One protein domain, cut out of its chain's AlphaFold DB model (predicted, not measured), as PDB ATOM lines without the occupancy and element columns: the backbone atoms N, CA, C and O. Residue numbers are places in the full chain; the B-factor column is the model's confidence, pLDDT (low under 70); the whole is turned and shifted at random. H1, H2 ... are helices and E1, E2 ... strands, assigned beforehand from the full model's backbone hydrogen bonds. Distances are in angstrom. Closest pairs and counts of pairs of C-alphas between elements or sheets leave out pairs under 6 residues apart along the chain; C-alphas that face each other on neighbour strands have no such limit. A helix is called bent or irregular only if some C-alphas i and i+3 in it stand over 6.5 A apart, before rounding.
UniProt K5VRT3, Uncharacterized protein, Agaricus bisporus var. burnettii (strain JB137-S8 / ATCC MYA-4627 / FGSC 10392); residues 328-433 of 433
ATOM      1  N   LEU A 328      22.151 -26.253  31.030       54.69
ATOM      2  CA  LEU A 328      22.666 -26.064  29.666       54.69
ATOM      3  C   LEU A 328      22.235 -24.714  29.071       54.69
ATOM      4  O   LEU A 328      22.697 -24.348  27.989       54.69
ATOM      5  N   LEU A 329      21.369 -23.960  29.758       64.06
ATOM      6  CA  LEU A 329      21.052 -22.579  29.410       64.06
ATOM      7  C   LEU A 329      22.268 -21.697  29.692       64.06
ATOM      8  O   LEU A 329      22.616 -21.438  30.845       64.06
ATOM      9  N   GLY A 330      22.902 -21.225  28.625       63.97
ATOM     10  CA  GLY A 330      23.970 -20.238  28.713       63.97
ATOM     11  C   GLY A 330      23.419 -18.829  28.923       63.97
ATOM     12  O   GLY A 330      23.953 -18.076  29.734       63.97
ATOM     13  N   ALA A 331      22.334 -18.487  28.223       68.44
ATOM     14  CA  ALA A 331      21.643 -17.212  28.383       68.44
ATOM     15  C   ALA A 331      20.179 -17.285  27.917       68.44
ATOM     16  O   ALA A 331      19.851 -18.000  26.973       68.44
ATOM     17  N   SER A 332      19.314 -16.491  28.537       68.88
ATOM     18  CA  SER A 332      17.956 -16.171  28.104       68.88
ATOM     19  C   SER A 332      17.757 -14.657  28.107       68.88
ATOM     20  O   SER A 332      17.824 -14.011  29.160       68.88
ATOM     21  N   VAL A 333      17.492 -14.087  26.936       70.25
ATOM     22  CA  VAL A 333      17.215 -12.660  26.765       70.25
ATOM     23  C   VAL A 333      15.796 -12.486  26.250       70.25
ATOM     24  O   VAL A 333      15.439 -12.991  25.187       70.25
ATOM     25  N   PHE A 334      15.010 -11.745  27.027       63.31
ATOM     26  CA  PHE A 334      13.634 -11.383  26.715       63.31
ATOM     27  C   PHE A 334      13.574  -9.890  26.406       63.31
ATOM     28  O   PHE A 334      13.852  -9.058  27.277       63.31
ATOM     29  N   ILE A 335      13.239  -9.571  25.162       64.19
ATOM     30  CA  ILE A 335      13.194  -8.208  24.635       64.19
ATOM     31  C   ILE A 335      11.765  -7.686  24.752       64.19
ATOM     32  O   ILE A 335      10.811  -8.407  24.476       64.19
ATOM     33  N   SER A 336      11.614  -6.441  25.212       50.47
ATOM     34  CA  SER A 336      10.299  -5.857  25.475       50.47
ATOM     35  C   SER A 336      10.306  -4.325  25.411       50.47
ATOM     36  O   SER A 336      10.972  -3.671  26.223       50.47
ATOM     37  N   ARG A 337       9.519  -3.735  24.491       47.72
ATOM     38  CA  ARG A 337       9.336  -2.260  24.391       47.72
ATOM     39  C   ARG A 337       8.691  -1.641  25.629       47.72
ATOM     40  O   ARG A 337       9.207  -0.634  26.113       47.72
ATOM     41  N   PRO A 338       7.614  -2.219  26.191       38.28
ATOM     42  CA  PRO A 338       6.969  -1.678  27.388       38.28
ATOM     43  C   PRO A 338       7.919  -1.549  28.585       38.28
ATOM     44  O   PRO A 338       7.856  -0.571  29.324       38.28
ATOM     45  N   ASN A 339       8.859  -2.488  28.726       43.84
ATOM     46  CA  ASN A 339       9.837  -2.503  29.815       43.84
ATOM     47  C   ASN A 339      11.107  -1.691  29.517       43.84
ATOM     48  O   ASN A 339      12.081  -1.794  30.263       43.84
ATOM     49  N   LYS A 340      11.127  -0.907  28.426       54.47
ATOM     50  CA  LYS A 340      12.315  -0.184  27.931       54.47
ATOM     51  C   LYS A 340      13.533  -1.107  27.723       54.47
ATOM     52  O   LYS A 340      14.675  -0.658  27.800       54.47
ATOM     53  N   ARG A 341      13.287  -2.405  27.478       57.59
ATOM     54  CA  ARG A 341      14.276  -3.460  27.175       57.59
ATOM     55  C   ARG A 341      14.252  -3.787  25.687       57.59
ATOM     56  O   ARG A 341      14.110  -4.930  25.271       57.59
ATOM     57  N   ASP A 342      14.325  -2.740  24.897       68.19
ATOM     58  CA  ASP A 342      14.222  -2.731  23.443       68.19
ATOM     59  C   ASP A 342      15.442  -2.062  22.797       68.19
ATOM     60  O   ASP A 342      15.445  -1.835  21.589       68.19
ATOM     61  N   ASP A 343      16.465  -1.746  23.601       74.44
ATOM     62  CA  ASP A 343      17.758  -1.249  23.138       74.44
ATOM     63  C   ASP A 343      18.563  -2.391  22.487       74.44
ATOM     64  O   ASP A 343      18.949  -3.340  23.182       74.44
ATOM     65  N   PRO A 344      18.856  -2.305  21.177       75.75
ATOM     66  CA  PRO A 344      19.638  -3.317  20.471       75.75
ATOM     67  C   PRO A 344      21.033  -3.531  21.040       75.75
ATOM     68  O   PRO A 344      21.520  -4.661  21.076       75.75
ATOM     69  N   ASN A 345      21.652  -2.470  21.560       77.81
ATOM     70  CA  ASN A 345      23.019  -2.537  22.070       77.81
ATOM     71  C   ASN A 345      23.126  -3.365  23.359       77.81
ATOM     72  O   ASN A 345      24.209  -3.816  23.714       77.81
ATOM     73  N   GLY A 346      22.009  -3.595  24.057       79.00
ATOM     74  CA  GLY A 346      21.973  -4.378  25.291       79.00
ATOM     75  C   GLY A 346      21.870  -5.891  25.082       79.00
ATOM     76  O   GLY A 346      22.112  -6.645  26.027       79.00
ATOM     77  N   VAL A 347      21.518  -6.360  23.878       81.62
ATOM     78  CA  VAL A 347      21.188  -7.776  23.632       81.62
ATOM     79  C   VAL A 347      22.403  -8.673  23.861       81.62
ATOM     80  O   VAL A 347      22.374  -9.540  24.737       81.62
ATOM     81  N   PHE A 348      23.500  -8.442  23.136       85.19
ATOM     82  CA  PHE A 348      24.704  -9.272  23.258       85.19
ATOM     83  C   PHE A 348      25.446  -9.051  24.573       85.19
ATOM     84  O   PHE A 348      26.032  -9.996  25.097       85.19
ATOM     85  N   ILE A 349      25.356  -7.855  25.159       84.31
ATOM     86  CA  ILE A 349      25.886  -7.576  26.500       84.31
ATOM     87  C   ILE A 349      25.171  -8.441  27.544       84.31
ATOM     88  O   ILE A 349      25.818  -9.058  28.390       84.31
ATOM     89  N   THR A 350      23.842  -8.539  27.465       80.12
ATOM     90  CA  THR A 350      23.049  -9.361  28.392       80.12
ATOM     91  C   THR A 350      23.356 -10.847  28.213       80.12
ATOM     92  O   THR A 350      23.523 -11.559  29.205       80.12
ATOM     93  N   VAL A 351      23.498 -11.314  26.967       81.81
ATOM     94  CA  VAL A 351      23.935 -12.689  26.673       81.81
ATOM     95  C   VAL A 351      25.319 -12.959  27.269       81.81
ATOM     96  O   VAL A 351      25.491 -13.948  27.978       81.81
ATOM     97  N   ALA A 352      26.290 -12.071  27.035       84.38
ATOM     98  CA  ALA A 352      27.654 -12.210  27.539       84.38
ATOM     99  C   ALA A 352      27.694 -12.241  29.072       84.38
ATOM    100  O   ALA A 352      28.348 -13.098  29.664       84.38
ATOM    101  N   TYR A 353      26.943 -11.358  29.734       81.88
ATOM    102  CA  TYR A 353      26.836 -11.360  31.190       81.88
ATOM    103  C   TYR A 353      26.300 -12.697  31.715       81.88
ATOM    104  O   TYR A 353      26.912 -13.308  32.591       81.88
ATOM    105  N   GLN A 354      25.198 -13.197  31.150       77.31
ATOM    106  CA  GLN A 354      24.609 -14.461  31.590       77.31
ATOM    107  C   GLN A 354      25.546 -15.652  31.331       77.31
ATOM    108  O   GLN A 354      25.753 -16.461  32.236       77.31
ATOM    109  N   LEU A 355      26.230 -15.696  30.182       78.69
ATOM    110  CA  LEU A 355      27.258 -16.702  29.905       78.69
ATOM    111  C   LEU A 355      28.411 -16.643  30.915       78.69
ATOM    112  O   LEU A 355      28.854 -17.685  31.394       78.69
ATOM    113  N   ALA A 356      28.863 -15.449  31.306       82.81
ATOM    114  CA  ALA A 356      29.919 -15.273  32.304       82.81
ATOM    115  C   ALA A 356      29.504 -15.733  33.712       82.81
ATOM    116  O   ALA A 356      30.342 -16.199  34.488       82.81
ATOM    117  N   THR A 357      28.215 -15.668  34.055       78.25
ATOM    118  CA  THR A 357      27.730 -16.239  35.325       78.25
ATOM    119  C   THR A 357      27.727 -17.770  35.329       78.25
ATOM    120  O   THR A 357      27.808 -18.371  36.398       78.25
ATOM    121  N   ARG A 358      27.668 -18.407  34.152       73.25
ATOM    122  CA  ARG A 358      27.496 -19.865  34.005       73.25
ATOM    123  C   ARG A 358      28.768 -20.604  33.592       73.25
ATOM    124  O   ARG A 358      28.962 -21.746  33.994       73.25
ATOM    125  N   ILE A 359      29.641 -19.968  32.815       79.00
ATOM    126  CA  ILE A 359      30.845 -20.571  32.240       79.00
ATOM    127  C   ILE A 359      32.068 -19.831  32.782       79.00
ATOM    128  O   ILE A 359      32.381 -18.714  32.376       79.00
ATOM    129  N   GLU A 360      32.804 -20.471  33.686       80.94
ATOM    130  CA  GLU A 360      33.979 -19.875  34.330       80.94
ATOM    131  C   GLU A 360      35.095 -19.507  33.339       80.94
ATOM    132  O   GLU A 360      35.649 -18.411  33.409       80.94
ATOM    133  N   ALA A 361      35.375 -20.374  32.365       82.56
ATOM    134  CA  ALA A 361      36.385 -20.101  31.342       82.56
ATOM    135  C   ALA A 361      36.019 -18.877  30.477       82.56
ATOM    136  O   ALA A 361      36.882 -18.072  30.128       82.56
ATOM    137  N   TYR A 362      34.726 -18.701  30.190       85.88
ATOM    138  CA  TYR A 362      34.204 -17.540  29.473       85.88
ATOM    139  C   TYR A 362      34.272 -16.268  30.326       85.88
ATOM    140  O   TYR A 362      34.671 -15.216  29.833       85.88
ATOM    141  N   ARG A 363      33.945 -16.366  31.623       86.25
ATOM    142  CA  ARG A 363      34.055 -15.256  32.578       86.25
ATOM    143  C   ARG A 363      35.465 -14.680  32.606       86.25
ATOM    144  O   ARG A 363      35.620 -13.468  32.500       86.25
ATOM    145  N   ASN A 364      36.478 -15.537  32.716       85.75
ATOM    146  CA  ASN A 364      37.871 -15.099  32.781       85.75
ATOM    147  C   ASN A 364      38.296 -14.389  31.486       85.75
ATOM    148  O   ASN A 364      38.888 -13.314  31.550       85.75
ATOM    149  N   TYR A 365      37.905 -14.931  30.327       88.38
ATOM    150  CA  TYR A 365      38.157 -14.311  29.023       88.38
ATOM    151  C   TYR A 365      37.497 -12.928  28.891       88.38
ATOM    152  O   TYR A 365      38.161 -11.960  28.519       88.38
ATOM    153  N   ILE A 366      36.210 -12.803  29.235       87.81
ATOM    154  CA  ILE A 366      35.485 -11.528  29.129       87.81
ATOM    155  C   ILE A 366      36.028 -10.481  30.101       87.81
ATOM    156  O   ILE A 366      36.181  -9.324  29.715       87.81
ATOM    157  N   VAL A 367      36.348 -10.859  31.343       87.69
ATOM    158  CA  VAL A 367      36.909  -9.928  32.337       87.69
ATOM    159  C   VAL A 367      38.266  -9.390  31.878       87.69
ATOM    160  O   VAL A 367      38.514  -8.191  31.990       87.69
ATOM    161  N   GLU A 368      39.130 -10.241  31.322       87.19
ATOM    162  CA  GLU A 368      40.410  -9.811  30.755       87.19
ATOM    163  C   GLU A 368      40.210  -8.883  29.551       87.19
ATOM    164  O   GLU A 368      40.824  -7.815  29.474       87.19
ATOM    165  N   ARG A 369      39.290  -9.234  28.644       86.31
ATOM    166  CA  ARG A 369      39.028  -8.441  27.441       86.31
ATOM    167  C   ARG A 369      38.450  -7.062  27.759       86.31
ATOM    168  O   ARG A 369      38.899  -6.082  27.168       86.31
ATOM    169  N   LEU A 370      37.518  -6.979  28.709       85.62
ATOM    170  CA  LEU A 370      36.918  -5.717  29.163       85.62
ATOM    171  C   LEU A 370      37.884  -4.860  29.990       85.62
ATOM    172  O   LEU A 370      37.752  -3.640  30.005       85.62
ATOM    173  N   ARG A 371      38.872  -5.469  30.661       87.50
ATOM    174  CA  ARG A 371      39.938  -4.725  31.348       87.50
ATOM    175  C   ARG A 371      40.864  -4.016  30.360       87.50
ATOM    176  O   ARG A 371      41.331  -2.920  30.656       87.50
ATOM    177  N   LEU A 372      41.147  -4.654  29.225       87.12
ATOM    178  CA  LEU A 372      41.987  -4.095  28.166       87.12
ATOM    179  C   LEU A 372      41.240  -3.057  27.322       87.12
ATOM    180  O   LEU A 372      41.850  -2.088  26.882       87.12
ATOM    181  N   ASP A 373      39.941  -3.258  27.104       86.25
ATOM    182  CA  ASP A 373      39.123  -2.410  26.239       86.25
ATOM    183  C   ASP A 373      37.704  -2.213  26.810       86.25
ATOM    184  O   ASP A 373      36.778  -2.969  26.491       86.25
ATOM    185  N   PRO A 374      37.512  -1.203  27.679       82.94
ATOM    186  CA  PRO A 374      36.208  -0.900  28.268       82.94
ATOM    187  C   PRO A 374      35.192  -0.336  27.261       82.94
ATOM    188  O   PRO A 374      33.985  -0.386  27.516       82.94
ATOM    189  N   GLU A 375      35.648   0.214  26.129       85.44
ATOM    190  CA  GLU A 375      34.770   0.825  25.121       85.44
ATOM    191  C   GLU A 375      33.963  -0.212  24.336       85.44
ATOM    192  O   GLU A 375      32.931   0.126  23.757       85.44
ATOM    193  N   LEU A 376      34.347  -1.489  24.402       82.50
ATOM    194  CA  LEU A 376      33.640  -2.600  23.767       82.50
ATOM    195  C   LEU A 376      32.150  -2.676  24.156       82.50
ATOM    196  O   LEU A 376      31.316  -3.033  23.325       82.50
ATOM    197  N   LEU A 377      31.787  -2.269  25.381       78.69
ATOM    198  CA  LEU A 377      30.390  -2.196  25.844       78.69
ATOM    199  C   LEU A 377      29.567  -1.101  25.143       78.69
ATOM    200  O   LEU A 377      28.342  -1.140  25.165       78.69
ATOM    201  N   ARG A 378      30.232  -0.112  24.541       80.00
ATOM    202  CA  ARG A 378      29.625   0.966  23.746       80.00
ATOM    203  C   ARG A 378      29.876   0.797  22.244       80.00
ATOM    204  O   ARG A 378      29.434   1.631  21.459       80.00
ATOM    205  N   GLY A 379      30.588  -0.261  21.854       76.56
ATOM    206  CA  GLY A 379      30.874  -0.599  20.464       76.56
ATOM    207  C   GLY A 379      29.637  -1.081  19.704       76.56
ATOM    208  O   GLY A 379      28.595  -1.366  20.292       76.56
ATOM    209  N   ASN A 380      29.761  -1.193  18.380       83.12
ATOM    210  CA  ASN A 380      28.675  -1.654  17.511       83.12
ATOM    211  C   ASN A 380      28.334  -3.149  17.715       83.12
ATOM    212  O   ASN A 380      29.166  -3.940  18.168       83.12
ATOM    213  N   MET A 381      27.110  -3.550  17.349       83.38
ATOM    214  CA  MET A 381      26.595  -4.909  17.578       83.38
ATOM    215  C   MET A 381      27.440  -6.003  16.916       83.38
ATOM    216  O   MET A 381      27.640  -7.059  17.511       83.38
ATOM    217  N   ARG A 382      27.988  -5.758  15.719       84.88
ATOM    218  CA  ARG A 382      28.885  -6.708  15.045       84.88
ATOM    219  C   ARG A 382      30.180  -6.948  15.827       84.88
ATOM    220  O   ARG A 382      30.599  -8.100  15.950       84.88
ATOM    221  N   ALA A 383      30.807  -5.897  16.352       84.38
ATOM    222  CA  ALA A 383      31.998  -6.017  17.193       84.38
ATOM    223  C   ALA A 383      31.675  -6.766  18.493       84.38
ATOM    224  O   ALA A 383      32.373  -7.719  18.832       84.38
ATOM    225  N   GLN A 384      30.564  -6.421  19.154       86.81
ATOM    226  CA  GLN A 384      30.097  -7.133  20.346       86.81
ATOM    227  C   GLN A 384      29.842  -8.618  20.062       86.81
ATOM    228  O   GLN A 384      30.318  -9.471  20.800       86.81
ATOM    229  N   PHE A 385      29.144  -8.955  18.975       84.81
ATOM    230  CA  PHE A 385      28.871 -10.344  18.604       84.81
ATOM    231  C   PHE A 385      30.158 -11.122  18.302       84.81
ATOM    232  O   PHE A 385      30.332 -12.254  18.755       84.81
ATOM    233  N   THR A 386      31.093 -10.501  17.582       85.50
ATOM    234  CA  THR A 386      32.366 -11.136  17.221       85.50
ATOM    235  C   THR A 386      33.195 -11.430  18.467       85.50
ATOM    236  O   THR A 386      33.628 -12.561  18.665       85.50
ATOM    237  N   THR A 387      33.353 -10.455  19.359       85.50
ATOM    238  CA  THR A 387      34.188 -10.612  20.552       85.50
ATOM    239  C   THR A 387      33.499 -11.408  21.665       85.50
ATOM    240  O   THR A 387      34.164 -12.154  22.377       85.50
ATOM    241  N   PHE A 388      32.176 -11.312  21.831       85.94
ATOM    242  CA  PHE A 388      31.458 -12.020  22.900       85.94
ATOM    243  C   PHE A 388      30.987 -13.421  22.517       85.94
ATOM    244  O   PHE A 388      30.779 -14.231  23.418       85.94
ATOM    245  N   ILE A 389      30.810 -13.729  21.231       84.12
ATOM    246  CA  ILE A 389      30.289 -15.028  20.780       84.12
ATOM    247  C   ILE A 389      31.287 -15.718  19.846       84.12
ATOM    248  O   ILE A 389      31.702 -16.841  20.118       84.12
ATOM    249  N   VAL A 390      31.730 -15.060  18.773       82.38
ATOM    250  CA  VAL A 390      32.553 -15.729  17.750       82.38
ATOM    251  C   VAL A 390      33.932 -16.112  18.296       82.38
ATOM    252  O   VAL A 390      34.247 -17.299  18.367       82.38
ATOM    253  N   GLU A 391      34.747 -15.154  18.727       83.75
ATOM    254  CA  GLU A 391      36.103 -15.382  19.247       83.75
ATOM    255  C   GLU A 391      36.178 -16.441  20.371       83.75
ATOM    256  O   GLU A 391      36.969 -17.386  20.244       83.75
ATOM    257  N   PRO A 392      35.373 -16.356  21.452       81.88
ATOM    258  CA  PRO A 392      35.467 -17.291  22.567       81.88
ATOM    259  C   PRO A 392      35.106 -18.729  22.179       81.88
ATOM    260  O   PRO A 392      35.768 -19.665  22.630       81.88
ATOM    261  N   PHE A 393      34.094 -18.927  21.328       78.75
ATOM    262  CA  PHE A 393      33.592 -20.267  21.009       78.75
ATOM    263  C   PHE A 393      34.229 -20.894  19.760       78.75
ATOM    264  O   PHE A 393      34.342 -22.116  19.706       78.75
ATOM    265  N   THR A 394      34.704 -20.099  18.793       75.56
ATOM    266  CA  THR A 394      35.341 -20.618  17.560       75.56
ATOM    267  C   THR A 394      36.864 -20.642  17.632       75.56
ATOM    268  O   THR A 394      37.477 -21.656  17.304       75.56
ATOM    269  N   VAL A 395      37.487 -19.553  18.098       74.62
ATOM    270  CA  VAL A 395      38.951 -19.397  18.099       74.62
ATOM    271  C   VAL A 395      39.549 -19.958  19.381       74.62
ATOM    272  O   VAL A 395      40.505 -20.729  19.342       74.62
ATOM    273  N   LYS A 396      38.987 -19.581  20.534       72.56
ATOM    274  CA  LYS A 396      39.465 -20.035  21.850       72.56
ATOM    275  C   LYS A 396      38.854 -21.364  22.289       72.56
ATOM    276  O   LYS A 396      39.337 -21.941  23.259       72.56
ATOM    277  N   GLN A 397      37.821 -21.839  21.583       70.25
ATOM    278  CA  GLN A 397      37.147 -23.113  21.843       70.25
ATOM    279  C   GLN A 397      36.747 -23.295  23.319       70.25
ATOM    280  O   GLN A 397      36.836 -24.390  23.882       70.25
ATOM    281  N   LEU A 398      36.301 -22.209  23.961       67.50
ATOM    282  CA  LEU A 398      35.873 -22.189  25.359       67.50
ATOM    283  C   LEU A 398      34.582 -23.014  25.496       67.50
ATOM    284  O   LEU A 398      33.477 -22.494  25.400       67.50
ATOM    285  N   GLY A 399      34.730 -24.330  25.655       59.72
ATOM    286  CA  GLY A 399      33.621 -25.288  25.642       59.72
ATOM    287  C   GLY A 399      33.858 -26.574  24.840       59.72
ATOM    288  O   GLY A 399      32.983 -27.438  24.864       59.72
ATOM    289  N   ALA A 400      35.019 -26.759  24.196       53.53
ATOM    290  CA  ALA A 400      35.339 -27.922  23.348       53.53
ATOM    291  C   ALA A 400      35.469 -29.285  24.070       53.53
ATOM    292  O   ALA A 400      36.035 -30.228  23.527       53.53
ATOM    293  N   GLY A 401      34.921 -29.419  25.280       52.03
ATOM    294  CA  GLY A 401      35.085 -30.606  26.117       52.03
ATOM    295  C   GLY A 401      33.830 -31.413  26.445       52.03
ATOM    296  O   GLY A 401      33.971 -32.616  26.615       52.03
ATOM    297  N   SER A 402      32.620 -30.840  26.581       51.94
ATOM    298  CA  SER A 402      31.489 -31.687  27.040       51.94
ATOM    299  C   SER A 402      30.058 -31.133  26.966       51.94
ATOM    300  O   SER A 402      29.136 -31.911  27.211       51.94
ATOM    301  N   ARG A 403      29.790 -29.847  26.687       55.91
ATOM    302  CA  ARG A 403      28.409 -29.316  26.766       55.91
ATOM    303  C   ARG A 403      28.106 -28.273  25.692       55.91
ATOM    304  O   ARG A 403      28.854 -27.318  25.521       55.91
ATOM    305  N   ARG A 404      26.985 -28.466  24.986       61.06
ATOM    306  CA  ARG A 404      26.390 -27.476  24.077       61.06
ATOM    307  C   ARG A 404      25.547 -26.515  24.912       61.06
ATOM    308  O   ARG A 404      24.633 -26.966  25.595       61.06
ATOM    309  N   TRP A 405      25.857 -25.224  24.859       66.75
ATOM    310  CA  TRP A 405      25.122 -24.190  25.585       66.75
ATOM    311  C   TRP A 405      24.023 -23.601  24.705       66.75
ATOM    312  O   TRP A 405      24.277 -23.223  23.563       66.75
ATOM    313  N   GLY A 406      22.801 -23.537  25.230       64.06
ATOM    314  CA  GLY A 406      21.666 -22.907  24.562       64.06
ATOM    315  C   GLY A 406      21.574 -21.423  24.902       64.06
ATOM    316  O   GLY A 406      21.713 -21.045  26.066       64.06
ATOM    317  N   ILE A 407      21.315 -20.587  23.896       70.62
ATOM    318  CA  ILE A 407      20.963 -19.176  24.076       70.62
ATOM    319  C   ILE A 407      19.529 -18.998  23.582       70.62
ATOM    320  O   ILE A 407      19.240 -19.258  22.414       70.62
ATOM    321  N   LEU A 408      18.635 -18.575  24.474       64.69
ATOM    322  CA  LEU A 408      17.252 -18.259  24.145       64.69
ATOM    323  C   LEU A 408      17.116 -16.753  23.914       64.69
ATOM    324  O   LEU A 408      17.450 -15.949  24.782       64.69
ATOM    325  N   LEU A 409      16.610 -16.387  22.742       65.88
ATOM    326  CA  LEU A 409      16.288 -15.016  22.362       65.88
ATOM    327  C   LEU A 409      14.813 -14.982  21.976       65.88
ATOM    328  O   LEU A 409      14.425 -15.629  21.003       65.88
ATOM    329  N   ASP A 410      14.009 -14.254  22.746       66.50
ATOM    330  CA  ASP A 410      12.572 -14.105  22.508       66.50
ATOM    331  C   ASP A 410      12.168 -12.622  22.462       66.50
ATOM    332  O   ASP A 410      12.789 -11.772  23.109       66.50
ATOM    333  N   GLY A 411      11.140 -12.314  21.667       62.78
ATOM    334  CA  GLY A 411      10.655 -10.946  21.439       62.78
ATOM    335  C   GLY A 411      11.521 -10.107  20.492       62.78
ATOM    336  O   GLY A 411      11.590  -8.888  20.630       62.78
ATOM    337  N   LEU A 412      12.223 -10.727  19.533       66.12
ATOM    338  CA  LEU A 412      13.129 -10.008  18.623       66.12
ATOM    339  C   LEU A 412      12.405  -8.945  17.768       66.12
ATOM    340  O   LEU A 412      12.981  -7.911  17.446       66.12
ATOM    341  N   ASP A 413      11.131  -9.163  17.447       66.50
ATOM    342  CA  ASP A 413      10.255  -8.222  16.737       66.50
ATOM    343  C   ASP A 413       9.903  -6.964  17.558       66.50
ATOM    344  O   ASP A 413       9.402  -5.970  17.015       66.50
ATOM    345  N   GLU A 414      10.211  -6.967  18.858       61.62
ATOM    346  CA  GLU A 414      10.043  -5.832  19.760       61.62
ATOM    347  C   GLU A 414      11.277  -4.919  19.868       61.62
ATOM    348  O   GLU A 414      11.197  -3.861  20.479       61.62
ATOM    349  N   LEU A 415      12.410  -5.233  19.239       71.50
ATOM    350  CA  LEU A 415      13.569  -4.326  19.223       71.50
ATOM    351  C   LEU A 415      13.265  -2.979  18.550       71.50
ATOM    352  O   LEU A 415      12.537  -2.915  17.554       71.50
ATOM    353  N   ARG A 416      13.879  -1.896  19.047       72.56
ATOM    354  CA  ARG A 416      13.841  -0.591  18.373       72.56
ATOM    355  C   ARG A 416      14.644  -0.635  17.071       72.56
ATOM    356  O   ARG A 416      15.852  -0.836  17.091       72.56
ATOM    357  N   GLY A 417      13.964  -0.360  15.958       72.38
ATOM    358  CA  GLY A 417      14.561  -0.268  14.624       72.38
ATOM    359  C   GLY A 417      14.588  -1.609  13.890       72.38
ATOM    360  O   GLY A 417      15.182  -2.581  14.351       72.38
ATOM    361  N   THR A 418      13.966  -1.652  12.712       70.50
ATOM    362  CA  THR A 418      13.941  -2.835  11.835       70.50
ATOM    363  C   THR A 418      15.332  -3.227  11.341       70.50
ATOM    364  O   THR A 418      15.615  -4.412  11.193       70.50
ATOM    365  N   ASP A 419      16.223  -2.253  11.152       74.06
ATOM    366  CA  ASP A 419      17.594  -2.501  10.695       74.06
ATOM    367  C   ASP A 419      18.400  -3.294  11.732       74.06
ATOM    368  O   ASP A 419      19.105  -4.236  11.379       74.06
ATOM    369  N   ALA A 420      18.210  -2.994  13.021       73.44
ATOM    370  CA  ALA A 420      18.862  -3.708  14.115       73.44
ATOM    371  C   ALA A 420      18.343  -5.148  14.268       73.44
ATOM    372  O   ALA A 420      19.118  -6.066  14.532       73.44
ATOM    373  N   GLN A 421      17.041  -5.369  14.051       76.69
ATOM    374  CA  GLN A 421      16.451  -6.713  14.019       76.69
ATOM    375  C   GLN A 421      17.061  -7.555  12.894       76.69
ATOM    376  O   GLN A 421      17.504  -8.684  13.122       76.69
ATOM    377  N   CYS A 422      17.125  -6.987  11.687       75.75
ATOM    378  CA  CYS A 422      17.741  -7.623  10.528       75.75
ATOM    379  C   CYS A 422      19.228  -7.912  10.761       75.75
ATOM    380  O   CYS A 422      19.679  -9.007  10.434       75.75
ATOM    381  N   GLU A 423      19.977  -6.979  11.356       79.69
ATOM    382  CA  GLU A 423      21.398  -7.162  11.659       79.69
ATOM    383  C   GLU A 423      21.627  -8.327  12.634       79.69
ATOM    384  O   GLU A 423      22.471  -9.182  12.369       79.69
ATOM    385  N   ILE A 424      20.839  -8.432  13.712       80.25
ATOM    386  CA  ILE A 424      20.945  -9.546  14.669       80.25
ATOM    387  C   ILE A 424      20.651 -10.888  13.985       80.25
ATOM    388  O   ILE A 424      21.411 -11.844  14.151       80.25
ATOM    389  N   ILE A 425      19.587 -10.966  13.176       78.56
ATOM    390  CA  ILE A 425      19.249 -12.187  12.426       78.56
ATOM    391  C   ILE A 425      20.378 -12.549  11.456       78.56
ATOM    392  O   ILE A 425      20.771 -13.712  11.382       78.56
ATOM    393  N   GLN A 426      20.932 -11.567  10.740       78.00
ATOM    394  CA  GLN A 426      22.030 -11.776   9.799       78.00
ATOM    395  C   GLN A 426      23.290 -12.294  10.498       78.00
ATOM    396  O   GLN A 426      23.855 -13.294  10.050       78.00
ATOM    397  N   LEU A 427      23.699 -11.678  11.611       79.81
ATOM    398  CA  LEU A 427      24.860 -12.099  12.400       79.81
ATOM    399  C   LEU A 427      24.705 -13.538  12.912       79.81
ATOM    400  O   LEU A 427      25.609 -14.352  12.732       79.81
ATOM    401  N   ILE A 428      23.537 -13.879  13.470       78.69
ATOM    402  CA  ILE A 428      23.250 -15.236  13.955       78.69
ATOM    403  C   ILE A 428      23.213 -16.236  12.793       78.69
ATOM    404  O   ILE A 428      23.796 -17.313  12.897       78.69
ATOM    405  N   SER A 429      22.568 -15.889  11.675       73.25
ATOM    406  CA  SER A 429      22.467 -16.779  10.509       73.25
ATOM    407  C   SER A 429      23.823 -17.065   9.863       73.25
ATOM    408  O   SER A 429      24.069 -18.194   9.454       73.25
ATOM    409  N   THR A 430      24.716 -16.070   9.829       74.50
ATOM    410  CA  THR A 430      26.074 -16.205   9.279       74.50
ATOM    411  C   THR A 430      26.971 -17.031  10.196       74.50
ATOM    412  O   THR A 430      27.895 -17.671   9.724       74.50
ATOM    413  N   PHE A 431      26.710 -17.017  11.504       72.81
ATOM    414  CA  PHE A 431      27.440 -17.821  12.483       72.81
ATOM    415  C   PHE A 431      26.957 -19.277  12.564       72.81
ATOM    416  O   PHE A 431      27.726 -20.166  12.916       72.81
ATOM    417  N   ALA A 432      25.669 -19.518  12.303       61.56
ATOM    418  CA  ALA A 432      25.065 -20.848  12.366       61.56
ATOM    419  C   ALA A 432      25.335 -21.712  11.118       61.56
ATOM    420  O   ALA A 432      25.105 -22.924  11.166       61.56
ATOM    421  N   HIS A 433      25.775 -21.085  10.025       39.34
ATOM    422  CA  HIS A 433      26.266 -21.721   8.802       39.34
ATOM    423  C   HIS A 433      27.787 -21.833   8.833       39.34
ATOM    424  O   HIS A 433      28.283 -22.870   8.337       39.34
TER     425      HIS A 433
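AT A GLANCE: This is residues 328 to 433 of the 433 residues of an uncharacterized protein of Agaricus bisporus var. burnettii (strain JB137-S8 / ATCC MYA-4627 / FGSC 10392) (UniProt K5VRT3). Look for a short ribbon of two parallel strands, E1 and E2, along one side, with helix H1 packed on it chiefly at E1; H4 lies side by side with H1 and then with H5, the three helix centres making a triangle. H2 folds back from the end of H1 and H3 returns to H4, so that this corner sticks out at residues 370 to 375. You have 106 printed residues, with five named helices and two named strands in the order E1 H1 H2 H3 H4 E2 H5, and the class is mostly helix. The whole is compact, with a radius of gyration of the C-alphas of 13.6 A, and rounded, with spans of 38 by 29 by 26 A.

IN THESE COORDINATES: Find C-alpha 329 at (21.052, -22.579, 29.410), where E1 begins; it runs through residues 329 to 334, 13.7 A. Its neighbour E2 is residues 406 to 410, 12.8 A. H1 is residues 346 to 358, 18.6 A, and H2 is residues 360 to 372, 18.7 A. H3, residues 374 to 378, spans 8.2 A. H4 is residues 381 to 395, 19.0 A, and only just irregular: C-alphas 388 and 391 are 6.8 A apart. H5, residues 418 to 432, runs 21.2 A to C-alpha 432 at (25.065, -20.848, 12.366).

HOW THE PARTS SIT: Start at the sheet, where E1 and E2 are parallel at 7 degrees; N 330 and O 406 are 2.8 A apart and N 408 and O 331 are 2.8 A apart, within hydrogen-bond range. E1, H1 H2 H3 H4 and E2 form a strand-helix-strand unit, two parallel neighbour strands with helices between. The closest C-alphas of E1 and H1 are those of Gly 330 and Leu 355, 5.0 A. With residues 348 to 352 alone, H1 touches H4, the same way at a shallow tilt of 30 degrees; the closest C-alphas are those of Ala 352 and Phe 388, 6.0 A. H4 touches H5, the same way at a shallow tilt of 10 degrees, closest at the C-alphas of Arg 382 and Leu 427, 7.2 A. H1 and H2 touch only at the corner, closest at the C-alphas of Ala 356 and Arg 363, 4.1 A. H3 and H4 only just touch, and only at the corner, with 3 pairs of C-alphas within 8 A, the closest those of Leu 376 and Gln 384, 6.7 A. H1 and H5 are apart. Every O i to N i+4 pair is within hydrogen-bond range in H1, H2 and H5; H4 has 9 of 11, and H3 has 0 of 1 but 1 of 2 O i to N i+3 pairs.

THE WHOLE: The C-alphas of Pro 338 and Gly 401 are the two farthest apart, 40.4 A. The printed part has no cut; the link E1 to H1, 11 residues, is long. Mean pLDDT of the printed part is 73.9, and 32 residues are under 70, among them residues 334 to 342 and 398 to 406.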